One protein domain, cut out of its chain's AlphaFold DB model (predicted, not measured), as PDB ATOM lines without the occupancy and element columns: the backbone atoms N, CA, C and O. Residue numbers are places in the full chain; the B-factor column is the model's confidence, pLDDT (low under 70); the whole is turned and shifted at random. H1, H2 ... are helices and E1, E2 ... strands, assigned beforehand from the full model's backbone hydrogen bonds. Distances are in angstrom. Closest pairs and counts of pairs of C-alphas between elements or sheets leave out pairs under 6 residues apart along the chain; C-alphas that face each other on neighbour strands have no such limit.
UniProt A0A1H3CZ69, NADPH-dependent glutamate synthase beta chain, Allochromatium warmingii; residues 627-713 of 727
ATOM      1  N   SER A 627     191.545 118.371 131.778       88.06
ATOM      2  CA  SER A 627     191.959 119.602 131.095       88.06
ATOM      3  C   SER A 627     191.145 119.882 129.829       88.06
ATOM      4  O   SER A 627     190.743 121.024 129.603       88.06
ATOM      5  N   LEU A 628     190.859 118.854 129.026       94.25
ATOM      6  CA  LEU A 628     190.313 119.018 127.674       94.25
ATOM      7  C   LEU A 628     188.793 118.851 127.571       94.25
ATOM      8  O   LEU A 628     188.192 119.296 126.592       94.25
ATOM      9  N   CYS A 629     188.141 118.183 128.530       96.00
ATOM     10  CA  CYS A 629     186.710 117.916 128.412       96.00
ATOM     11  C   CYS A 629     185.903 119.222 128.447       96.00
ATOM     12  O   CYS A 629     186.017 120.033 129.371       96.00
ATOM     13  N   ILE A 630     185.043 119.382 127.439       96.50
ATOM     14  CA  ILE A 630     184.130 120.523 127.307       96.50
ATOM     15  C   ILE A 630     182.726 120.240 127.864       96.50
ATOM     16  O   ILE A 630     181.889 121.133 127.876       96.50
ATOM     17  N   GLY A 631     182.427 119.006 128.282       95.56
ATOM     18  CA  GLY A 631     181.115 118.642 128.828       95.56
ATOM     19  C   GLY A 631     179.984 118.554 127.791       95.56
ATOM     20  O   GLY A 631     178.835 118.831 128.125       95.56
ATOM     21  N   CYS A 632     180.281 118.178 126.537       95.06
ATOM     22  CA  CYS A 632     179.282 118.119 125.454       95.06
ATOM     23  C   CYS A 632     178.379 116.874 125.465       95.06
ATOM     24  O   CYS A 632     177.304 116.897 124.875       95.06
ATOM     25  N   GLY A 633     178.815 115.780 126.091       95.44
ATOM     26  CA  GLY A 633     178.015 114.562 126.251       95.44
ATOM     27  C   GLY A 633     178.004 113.588 125.077       95.44
ATOM     28  O   GLY A 633     177.376 112.540 125.185       95.44
ATOM     29  N   ALA A 634     178.746 113.839 123.996       95.88
ATOM     30  CA  ALA A 634     178.820 112.897 122.872       95.88
ATOM     31  C   ALA A 634     179.244 111.480 123.314       95.88
ATOM     32  O   ALA A 634     178.700 110.483 122.848       95.88
ATOM     33  N   CYS A 635     180.167 111.390 124.276       96.25
ATOM     34  CA  CYS A 635     180.640 110.125 124.829       96.25
ATOM     35  C   CYS A 635     179.582 109.360 125.644       96.25
ATOM     36  O   CYS A 635     179.572 108.131 125.594       96.25
ATOM     37  N   THR A 636     178.694 110.054 126.371       96.56
ATOM     38  CA  THR A 636     177.629 109.402 127.154       96.56
ATOM     39  C   THR A 636     176.516 108.873 126.258       96.56
ATOM     40  O   THR A 636     175.952 107.836 126.580       96.56
ATOM     41  N   GLN A 637     176.240 109.525 125.124       94.75
ATOM     42  CA  GLN A 637     175.187 109.098 124.192       94.75
ATOM     43  C   GLN A 637     175.522 107.786 123.472       94.75
ATOM     44  O   GLN A 637     174.629 107.026 123.117       94.75
ATOM     45  N   VAL A 638     176.811 107.502 123.266       94.25
ATOM     46  CA  VAL A 638     177.261 106.284 122.570       94.25
ATOM     47  C   VAL A 638     177.626 105.138 123.517       94.25
ATOM     48  O   VAL A 638     177.889 104.025 123.056       94.25
ATOM     49  N   CYS A 639     177.692 105.383 124.831       94.00
ATOM     50  CA  CYS A 639     178.149 104.388 125.796       94.00
ATOM     51  C   CYS A 639     177.083 103.293 126.010       94.00
ATOM     52  O   CYS A 639     176.040 103.589 126.585       94.00
ATOM     53  N   PRO A 640     177.339 102.024 125.629       90.75
ATOM     54  CA  PRO A 640     176.346 100.951 125.752       90.75
ATOM     55  C   PRO A 640     175.986 100.599 127.199       90.75
ATOM     56  O   PRO A 640     174.900 100.096 127.448       90.75
ATOM     57  N   THR A 641     176.897 100.830 128.147       89.88
ATOM     58  CA  THR A 641     176.759 100.365 129.537       89.88
ATOM     59  C   THR A 641     176.558 101.494 130.543       89.88
ATOM     60  O   THR A 641     176.494 101.254 131.747       89.88
ATOM     61  N   GLY A 642     176.530 102.750 130.085       91.62
ATOM     62  CA  GLY A 642     176.494 103.912 130.975       91.62
ATOM     63  C   GLY A 642     177.733 104.044 131.873       91.62
ATOM     64  O   GLY A 642     177.638 104.636 132.947       91.62
ATOM     65  N   ALA A 643     178.882 103.494 131.457       93.50
ATOM     66  CA  ALA A 643     180.161 103.606 132.165       93.50
ATOM     67  C   ALA A 643     180.711 105.041 132.211       93.50
ATOM     68  O   ALA A 643     181.464 105.376 133.122       93.50
ATOM     69  N   ILE A 644     180.346 105.880 131.237       95.44
ATOM     70  CA  ILE A 644     180.621 107.319 131.224       95.44
ATOM     71  C   ILE A 644     179.296 108.079 131.223       95.44
ATOM     72  O   ILE A 644     178.401 107.741 130.447       95.44
ATOM     73  N   ARG A 645     179.165 109.080 132.097       95.56
ATOM     74  CA  ARG A 645     177.932 109.848 132.314       95.56
ATOM     75  C   ARG A 645     178.223 111.342 132.394       95.56
ATOM     76  O   ARG A 645     179.319 111.747 132.787       95.56
ATOM     77  N   ILE A 646     177.227 112.144 132.028       95.31
ATOM     78  CA  ILE A 646     177.168 113.565 132.371       95.31
ATOM     79  C   ILE A 646     176.075 113.762 133.413       95.31
ATOM     80  O   ILE A 646     174.946 113.320 133.218       95.31
ATOM     81  N   GLU A 647     176.439 114.414 134.509       95.12
ATOM     82  CA  GLU A 647     175.565 114.709 135.639       95.12
ATOM     83  C   GLU A 647     175.524 116.224 135.839       95.12
ATOM     84  O   GLU A 647     176.556 116.841 136.107       95.12
ATOM     85  N   ASP A 648     174.339 116.815 135.712       95.44
ATOM     86  CA  ASP A 648     174.112 118.231 135.993       95.44
ATOM     87  C   ASP A 648     173.449 118.355 137.368       95.44
ATOM     88  O   ASP A 648     172.317 117.913 137.561       95.44
ATOM     89  N   GLN A 649     174.161 118.932 138.336       93.06
ATOM     90  CA  GLN A 649     173.687 119.086 139.709       93.06
ATOM     91  C   GLN A 649     174.289 120.347 140.337       93.06
ATOM     92  O   GLN A 649     175.474 120.627 140.159       93.06
ATOM     93  N   ASP A 650     173.474 121.108 141.070       92.81
ATOM     94  CA  ASP A 650     173.877 122.334 141.781       92.81
ATOM     95  C   ASP A 650     174.521 123.401 140.879       92.81
ATOM     96  O   ASP A 650     175.457 124.097 141.261       92.81
ATOM     97  N   GLY A 651     174.036 123.526 139.638       94.62
ATOM     98  CA  GLY A 651     174.594 124.471 138.664       94.62
ATOM     99  C   GLY A 651     175.912 124.028 138.027       94.62
ATOM    100  O   GLY A 651     176.476 124.778 137.232       94.62
ATOM    101  N   MET A 652     176.385 122.819 138.331       96.38
ATOM    102  CA  MET A 652     177.634 122.262 137.824       96.38
ATOM    103  C   MET A 652     177.360 121.051 136.934       96.38
ATOM    104  O   MET A 652     176.549 120.191 137.268       96.38
ATOM    105  N   ARG A 653     178.089 120.959 135.822       96.88
ATOM    106  CA  ARG A 653     178.164 119.778 134.966       96.88
ATOM    107  C   ARG A 653     179.392 118.961 135.314       96.88
ATOM    108  O   ARG A 653     180.518 119.455 135.216       96.88
ATOM    109  N   ARG A 654     179.180 117.692 135.648       96.38
ATOM    110  CA  ARG A 654     180.223 116.716 135.957       96.38
ATOM    111  C   ARG A 654     180.274 115.650 134.878       96.38
ATOM    112  O   ARG A 654     179.267 115.030 134.558       96.38
ATOM    113  N   THR A 655     181.457 115.427 134.319       96.25
ATOM    114  CA  THR A 655     181.725 114.245 133.491       96.25
ATOM    115  C   THR A 655     182.312 113.169 134.389       96.25
ATOM    116  O   THR A 655     183.333 113.402 135.037       96.25
ATOM    117  N   VAL A 656     181.672 112.003 134.430       96.19
ATOM    118  CA  VAL A 656     182.026 110.909 135.340       96.19
ATOM    119  C   VAL A 656     182.334 109.648 134.540       96.19
ATOM    120  O   VAL A 656     181.524 109.232 133.716       96.19
ATOM    121  N   ILE A 657     183.486 109.022 134.792       95.38
ATOM    122  CA  ILE A 657     183.903 107.745 134.198       95.38
ATOM    123  C   ILE A 657     184.023 106.715 135.316       95.38
ATOM    124  O   ILE A 657     184.950 106.776 136.122       95.38
ATOM    125  N   THR A 658     183.083 105.770 135.383       93.25
ATOM    126  CA  THR A 658     183.072 104.689 136.385       93.25
ATOM    127  C   THR A 658     183.319 105.199 137.815       93.25
ATOM    128  O   THR A 658     184.171 104.682 138.529       93.25
ATOM    129  N   GLY A 659     182.614 106.268 138.206       92.88
ATOM    130  CA  GLY A 659     182.763 106.947 139.506       92.88
ATOM    131  C   GLY A 659     183.834 108.036 139.563       92.88
ATOM    132  O   GLY A 659     183.767 108.929 140.401       92.88
ATOM    133  N   THR A 660     184.785 108.040 138.634       95.00
ATOM    134  CA  THR A 660     185.824 109.071 138.594       95.00
ATOM    135  C   THR A 660     185.256 110.359 138.015       95.00
ATOM    136  O   THR A 660     184.894 110.395 136.839       95.00
ATOM    137  N   VAL A 661     185.177 111.421 138.815       96.00
ATOM    138  CA  VAL A 661     184.828 112.765 138.350       96.00
ATOM    139  C   VAL A 661     186.035 113.306 137.598       96.00
ATOM    140  O   VAL A 661     187.019 113.740 138.201       96.00
ATOM    141  N   VAL A 662     185.977 113.227 136.270       95.12
ATOM    142  CA  VAL A 662     187.096 113.646 135.427       95.12
ATOM    143  C   VAL A 662     187.072 115.132 135.136       95.12
ATOM    144  O   VAL A 662     188.122 115.725 134.975       95.12
ATOM    145  N   ARG A 663     185.896 115.762 135.096       94.94
ATOM    146  CA  ARG A 663     185.767 117.200 134.839       94.94
ATOM    147  C   ARG A 663     184.522 117.741 135.517       94.94
ATOM    148  O   ARG A 663     183.466 117.124 135.418       94.94
ATOM    149  N   GLU A 664     184.645 118.911 136.127       95.19
ATOM    150  CA  GLU A 664     183.540 119.662 136.720       95.19
ATOM    151  C   GLU A 664     183.569 121.105 136.201       95.19
ATOM    152  O   GLU A 664     184.627 121.735 136.171       95.19
ATOM    153  N   GLN A 665     182.433 121.607 135.707       95.62
ATOM    154  CA  GLN A 665     182.335 122.922 135.061       95.62
ATOM    155  C   GLN A 665     181.009 123.606 135.402       95.62
ATOM    156  O   GLN A 665     179.981 122.934 135.402       95.62
ATOM    157  N   PRO A 666     180.986 124.932 135.616       96.19
ATOM    158  CA  PRO A 666     179.738 125.654 135.813       96.19
ATOM    159  C   PRO A 666     178.896 125.664 134.535       96.19
ATOM    160  O   PRO A 666     179.410 125.793 133.416       96.19
ATOM    161  N   LEU A 667     177.587 125.545 134.717       95.62
ATOM    162  CA  LEU A 667     176.599 125.713 133.663       95.62
ATOM    163  C   LEU A 667     176.293 127.197 133.462       95.62
ATOM    164  O   LEU A 667     176.116 127.951 134.419       95.62
ATOM    165  N   LEU A 668     176.192 127.611 132.201       93.50
ATOM    166  CA  LEU A 668     175.786 128.967 131.852       93.50
ATOM    167  C   LEU A 668     174.291 129.155 132.102       93.50
ATOM    168  O   LEU A 668     173.483 128.274 131.788       93.50
ATOM    169  N   ARG A 669     173.920 130.330 132.608       93.00
ATOM    170  CA  ARG A 669     172.528 130.708 132.844       93.00
ATOM    171  C   ARG A 669     172.000 131.534 131.677       93.00
ATOM    172  O   ARG A 669     172.637 132.488 131.250       93.00
ATOM    173  N   CYS A 670     170.810 131.192 131.196       91.00
ATOM    174  CA  CYS A 670     170.115 131.993 130.200       91.00
ATOM    175  C   CYS A 670     169.776 133.376 130.779       91.00
ATOM    176  O   CYS A 670     169.056 133.465 131.773       91.00
ATOM    177  N   SER A 671     170.229 134.447 130.136       90.12
ATOM    178  CA  SER A 671     169.956 135.833 130.521       90.12
ATOM    179  C   SER A 671     168.485 136.229 130.360       90.12
ATOM    180  O   SER A 671     168.061 137.228 130.933       90.12
ATOM    181  N   HIS A 672     167.697 135.451 129.608       90.44
ATOM    182  CA  HIS A 672     166.270 135.699 129.406       90.44
ATOM    183  C   HIS A 672     165.375 134.910 130.370       90.44
ATOM    184  O   HIS A 672     164.610 135.505 131.119       90.44
ATOM    185  N   CYS A 673     165.456 133.575 130.362       92.69
ATOM    186  CA  CYS A 673     164.569 132.723 131.166       92.69
ATOM    187  C   CYS A 673     165.225 132.146 132.428       92.69
ATOM    188  O   CYS A 673     164.577 131.427 133.183       92.69
ATOM    189  N   GLY A 674     166.518 132.390 132.649       90.94
ATOM    190  CA  GLY A 674     167.234 131.892 133.822       90.94
ATOM    191  C   GLY A 674     167.550 130.393 133.818       90.94
ATOM    192  O   GLY A 674     168.155 129.931 134.785       90.94
ATOM    193  N   VAL A 675     167.183 129.628 132.781       93.44
ATOM    194  CA  VAL A 675     167.486 128.187 132.703       93.44
ATOM    195  C   VAL A 675     168.990 127.940 132.567       93.44
ATOM    196  O   VAL A 675     169.696 128.717 131.922       93.44
ATOM    197  N   LEU A 676     169.482 126.863 133.171       92.69
ATOM    198  CA  LEU A 676     170.860 126.407 132.994       92.69
ATOM    199  C   LEU A 676     171.010 125.706 131.636       92.69
ATOM    200  O   LEU A 676     170.094 125.022 131.185       92.69
ATOM    201  N   THR A 677     172.142 125.912 130.966       89.81
ATOM    202  CA  THR A 677     172.351 125.491 129.568       89.81
ATOM    203  C   THR A 677     173.621 124.649 129.406       89.81
ATOM    204  O   THR A 677     173.783 123.662 130.113       89.81
ATOM    205  N   GLN A 678     174.505 124.973 128.459       91.31
ATOM    206  CA  GLN A 678     175.801 124.315 128.293       91.31
ATOM    207  C   GLN A 678     176.886 124.932 129.192       91.31
ATOM    208  O   GLN A 678     176.689 125.976 129.813       91.31
ATOM    209  N   THR A 679     178.063 124.308 129.231       94.50
ATOM    210  CA  THR A 679     179.257 124.904 129.850       94.50
ATOM    211  C   THR A 679     179.822 126.024 128.967       94.50
ATOM    212  O   THR A 679     179.611 126.043 127.748       94.50
ATOM    213  N   ALA A 680     180.607 126.927 129.560       92.38
ATOM    214  CA  ALA A 680     181.345 127.942 128.804       92.38
ATOM    215  C   ALA A 680     182.263 127.314 127.742       92.38
ATOM    216  O   ALA A 680     182.208 127.695 126.577       92.38
ATOM    217  N   ALA A 681     183.007 126.268 128.118       93.75
ATOM    218  CA  ALA A 681     183.905 125.560 127.208       93.75
ATOM    219  C   ALA A 681     183.165 124.947 126.008       93.75
ATOM    220  O   ALA A 681     183.648 125.024 124.882       93.75
ATOM    221  N   GLN A 682     181.976 124.369 126.222       93.75
ATOM    222  CA  GLN A 682     181.155 123.851 125.129       93.75
ATOM    223  C   GLN A 682     180.664 124.975 124.213       93.75
ATOM    224  O   GLN A 682     180.723 124.826 122.992       93.75
ATOM    225  N   ARG A 683     180.196 126.097 124.775       90.38
ATOM    226  CA  ARG A 683     179.755 127.260 123.988       90.38
ATOM    227  C   ARG A 683     180.894 127.810 123.130       90.38
ATOM    228  O   ARG A 683     180.703 128.008 121.932       90.38
ATOM    229  N   ASP A 684     182.069 128.009 123.722       90.88
ATOM    230  CA  ASP A 684     183.248 128.536 123.032       90.88
ATOM    231  C   ASP A 684     183.735 127.593 121.926       90.88
ATOM    232  O   ASP A 684     184.095 128.048 120.838       90.88
ATOM    233  N   PHE A 685     183.678 126.281 122.170       92.38
ATOM    234  CA  PHE A 685     184.012 125.262 121.179       92.38
ATOM    235  C   PHE A 685     183.049 125.244 119.986       92.38
ATOM    236  O   PHE A 685     183.475 125.099 118.845       92.38
ATOM    237  N   ILE A 686     181.742 125.395 120.223       89.44
ATOM    238  CA  ILE A 686     180.762 125.494 119.131       89.44
ATOM    239  C   ILE A 686     181.007 126.782 118.343       89.44
ATOM    240  O   ILE A 686     181.052 126.753 117.115       89.44
ATOM    241  N   ARG A 687     181.227 127.901 119.044       87.12
ATOM    242  CA  ARG A 687     181.489 129.205 118.428       87.12
ATOM    243  C   ARG A 687     182.699 129.169 117.494       87.12
ATOM    244  O   ARG A 687     182.613 129.711 116.401       87.12
ATOM    245  N   SER A 688     183.792 128.508 117.884       88.38
ATOM    246  CA  SER A 688     185.005 128.424 117.055       88.38
ATOM    247  C   SER A 688     184.834 127.602 115.771       88.38
ATOM    248  O   SER A 688     185.682 127.680 114.884       88.38
ATOM    249  N   ARG A 689     183.748 126.829 115.650       86.38
ATOM    250  CA  ARG A 689     183.432 126.005 114.472       86.38
ATOM    251  C   ARG A 689     182.346 126.587 113.577       86.38
ATOM    252  O   ARG A 689     182.102 126.048 112.498       86.38
ATOM    253  N   LEU A 690     181.683 127.649 114.018       84.88
ATOM    254  CA  LEU A 690     180.667 128.327 113.231       84.88
ATOM    255  C   LEU A 690     181.295 129.455 112.401       84.88
ATOM    256  O   LEU A 690     182.216 130.126 112.868       84.88
ATOM    257  N   PRO A 691     180.781 129.720 111.187       82.62
ATOM    258  CA  PRO A 691     181.098 130.949 110.467       82.62
ATOM    259  C   PRO A 691     180.791 132.187 111.323       82.62
ATOM    260  O   PRO A 691     179.821 132.187 112.082       82.62
ATOM    261  N   ALA A 692     181.562 133.268 111.156       77.94
ATOM    262  CA  ALA A 692     181.472 134.469 111.999       77.94
ATOM    263  C   ALA A 692     180.039 135.020 112.154       77.94
ATOM    264  O   ALA A 692     179.618 135.348 113.258       77.94
ATOM    265  N   HIS A 693     179.252 135.037 111.074       77.06
ATOM    266  CA  HIS A 693     177.868 135.524 111.100       77.06
ATOM    267  C   HIS A 693     176.919 134.659 111.952       77.06
ATOM    268  O   HIS A 693     175.962 135.183 112.515       77.06
ATOM    269  N   MET A 694     177.181 133.352 112.085       73.94
ATOM    270  CA  MET A 694     176.418 132.446 112.959       73.94
ATOM    271  C   MET A 694     176.939 132.470 114.402       73.94
ATOM    272  O   MET A 694     176.182 132.257 115.346       73.94
ATOM    273  N   ALA A 695     178.232 132.745 114.589       75.38
ATOM    274  CA  ALA A 695     178.857 132.850 115.905       75.38
ATOM    275  C   ALA A 695     178.304 134.027 116.735       75.38
ATOM    276  O   ALA A 695     178.204 133.898 117.956       75.38
ATOM    277  N   LEU A 696     177.878 135.121 116.086       69.31
ATOM    278  CA  LEU A 696     177.257 136.295 116.727       69.31
ATOM    279  C   LEU A 696     176.043 135.925 117.598       69.31
ATOM    280  O   LEU A 696     175.812 136.513 118.653       69.31
ATOM    281  N   SER A 697     175.277 134.906 117.203       65.94
ATOM    282  CA  SER A 697     174.110 134.430 117.959       65.94
ATOM    283  C   SER A 697     174.484 133.825 119.320       65.94
ATOM    284  O   SER A 697     173.648 133.794 120.222       65.94
ATOM    285  N   LEU A 698     175.731 133.363 119.476       70.75
ATOM    286  CA  LEU A 698     176.274 132.764 120.701       70.75
ATOM    287  C   LEU A 698     176.980 133.776 121.616       70.75
ATOM    288  O   LEU A 698     177.427 133.391 122.697       70.75
ATOM    289  N   GLU A 699     177.078 135.053 121.222       69.56
ATOM    290  CA  GLU A 699     177.549 136.134 122.107       69.56
ATOM    291  C   GLU A 699     176.541 136.441 123.215       69.56
ATOM    292  O   GLU A 699     176.907 136.870 124.308       69.56
ATOM    293  N   ARG A 700     175.255 136.197 122.947       72.31
ATOM    294  CA  ARG A 700     174.195 136.337 123.941       72.31
ATOM    295  C   ARG A 700     174.121 135.063 124.771       72.31
ATOM    296  O   ARG A 700     174.084 133.958 124.234       72.31
ATOM    297  N   GLU A 701     174.029 135.209 126.088       81.69
ATOM    298  CA  GLU A 701     173.846 134.078 127.001       81.69
ATOM    299  C   GLU A 701     172.395 133.578 126.963       81.69
ATOM    300  O   GLU A 701     171.670 133.679 127.938       81.69
ATOM    301  N   LEU A 702     171.923 133.095 125.814       84.38
ATOM    302  CA  LEU A 702     170.549 132.626 125.623       84.38
ATOM    303  C   LEU A 702     170.512 131.103 125.492       84.38
ATOM    304  O   LEU A 702     171.370 130.504 124.843       84.38
ATOM    305  N   CYS A 703     169.491 130.464 126.068       86.25
ATOM    306  CA  CYS A 703     169.209 129.059 125.771       86.25
ATOM    307  C   CYS A 703     168.677 128.903 124.331       86.25
ATOM    308  O   CYS A 703     168.145 129.872 123.779       86.25
ATOM    309  N   PRO A 704     168.759 127.700 123.723       81.94
ATOM    310  CA  PRO A 704     168.296 127.468 122.350       81.94
ATOM    311  C   PRO A 704     166.842 127.886 122.090       81.94
ATOM    312  O   PRO A 704     166.519 128.332 120.993       81.94
ATOM    313  N   ASP A 705     165.963 127.779 123.088       86.06
ATOM    314  CA  ASP A 705     164.552 128.163 122.959       86.06
ATOM    315  C   ASP A 705     164.373 129.681 122.955       86.06
ATOM    316  O   ASP A 705     163.706 130.227 122.080       86.06
ATOM    317  N   CYS A 706     165.034 130.384 123.880       87.12
ATOM    318  CA  CYS A 706     165.006 131.846 123.929       87.12
ATOM    319  C   CYS A 706     165.705 132.463 122.714       87.12
ATOM    320  O   CYS A 706     165.248 133.477 122.198       87.12
ATOM    321  N   ALA A 707     166.794 131.849 122.242       82.56
ATOM    322  CA  ALA A 707     167.486 132.274 121.032       82.56
ATOM    323  C   ALA A 707     166.569 132.174 119.804       82.56
ATOM    324  O   ALA A 707     166.468 133.141 119.054       82.56
ATOM    325  N   ARG A 708     165.845 131.054 119.642       81.94
ATOM    326  CA  ARG A 708     164.850 130.878 118.570       81.94
ATOM    327  C   ARG A 708     163.700 131.879 118.684       81.94
ATOM    328  O   ARG A 708     163.428 132.596 117.730       81.94
ATOM    329  N   ALA A 709     163.099 132.010 119.867       83.56
ATOM    330  CA  ALA A 709     161.980 132.928 120.094       83.56
ATOM    331  C   ALA A 709     162.346 134.408 119.862       83.56
ATOM    332  O   ALA A 709     161.520 135.194 119.405       83.56
ATOM    333  N   LEU A 710     163.583 134.807 120.179       76.62
ATOM    334  CA  LEU A 710     164.066 136.171 119.953       76.62
ATOM    335  C   LEU A 710     164.530 136.412 118.509       76.62
ATOM    336  O   LEU A 710     164.524 137.564 118.078       76.62
ATOM    337  N   ALA A 711     164.915 135.359 117.780       72.06
ATOM    338  CA  ALA A 711     165.212 135.420 116.349       72.06
ATOM    339  C   ALA A 711     163.936 135.540 115.493       72.06
ATOM    340  O   ALA A 711     163.972 136.208 114.466       72.06
ATOM    341  N   ASP A 712     162.809 134.986 115.955       58.22
ATOM    342  CA  ASP A 712     161.483 135.056 115.307       58.22
ATOM    343  C   ASP A 712     160.781 136.425 115.422       58.22
ATOM    344  O   ASP A 712     159.627 136.585 115.011       58.22
ATOM    345  N   ARG A 713     161.444 137.460 115.957       52.22
ATOM    346  CA  ARG A 713     160.900 138.820 115.860       52.22
ATOM    347  C   ARG A 713     161.004 139.283 114.403       52.22
ATOM    348  O   ARG A 713     162.116 139.290 113.873       52.22
TER     349      ARG A 713
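What this domain is: This is residues 627 to 713 of the 727 residues of the protein "NADPH-dependent glutamate synthase beta chain" of Allochromatium warmingii (UniProt A0A1H3CZ69). A curled four-stranded sheet makes one end of an elongated domain and a loose group of short helices makes the other, with the long strand E3 running from the E1 and E2 end toward the helices. H1 is on the sheet beside E1; H2 follows E4 directly on the same face, and from there the chain goes on to H3 and H4, away from the sheet. The 87 printed residues have four named helices and four named strands in the order H1, E1, E2, E3, E4, H2, H3, H4, of mixed class, and the antiparallel sheet has the order E1, E2, E3, E4. The whole is only just compact, close to loose, with a radius of gyration of the C-alphas of 14.4 A, and spans 45 by 27 by 24 A.

How they stand to each other: H1, residues 634 to 638, is on the sheet at a height of 6.1 A, from a local plane fitted to just 6 C-alphas, and over none of the strands, only just, with 2 of its C-alphas falling on E1, residues 644 to 649. The closest C-alphas of H1 and E1, Thr 636 and Arg 645, are 5.2 A apart. E1 forms a hairpin with E2, residues 652 to 657, antiparallel at 159 degrees, with N 647 and O 654 at 2.9 A. E3, residues 660 to 669, is staggered: its residues 660 to 666 pair with E2, N 655 and O 663 at 2.9 A, and its residues 667 to 669 with E4, residues 676 to 679, N 668 and O 678 at 2.9 A. E1 to E4 form a meander, each strand the antiparallel neighbour of the one before. H2, residues 680 to 687, is on the same face as H1. H2 and H3, residues 692 to 698, form a helical hairpin and only just touch, with 3 pairs of C-alphas within 8 A, the closest Arg 687 and Ala 695 at 5.2 A. H4, residues 704 to 711, is close to H3 but not clearly touching, and apart from H2. Every O i to N i+4 pair is within hydrogen-bond range in H2 and H4, but 0 of 1 in H1 and 1 of 3 in H3, where O i to N i+3 gives 1 of 2 and 3 of 4.

Where its parts are: H1 begins at C-alpha 634, (178.820, 112.897, 122.872). E1 measures 16.1 A from first to last C-alpha, E2 16.2 A and E3 26.0 A. H4 ends at C-alpha 711, (165.212, 135.420, 116.349).

The domain as a whole: The C-alphas farthest apart, Thr 658 and Arg 713, are 45.6 A apart. The printed part has no cut and no long link. Mean pLDDT of the printed part is 88.8; residues 696 to 697, 699 and 712 to 713 are under 70.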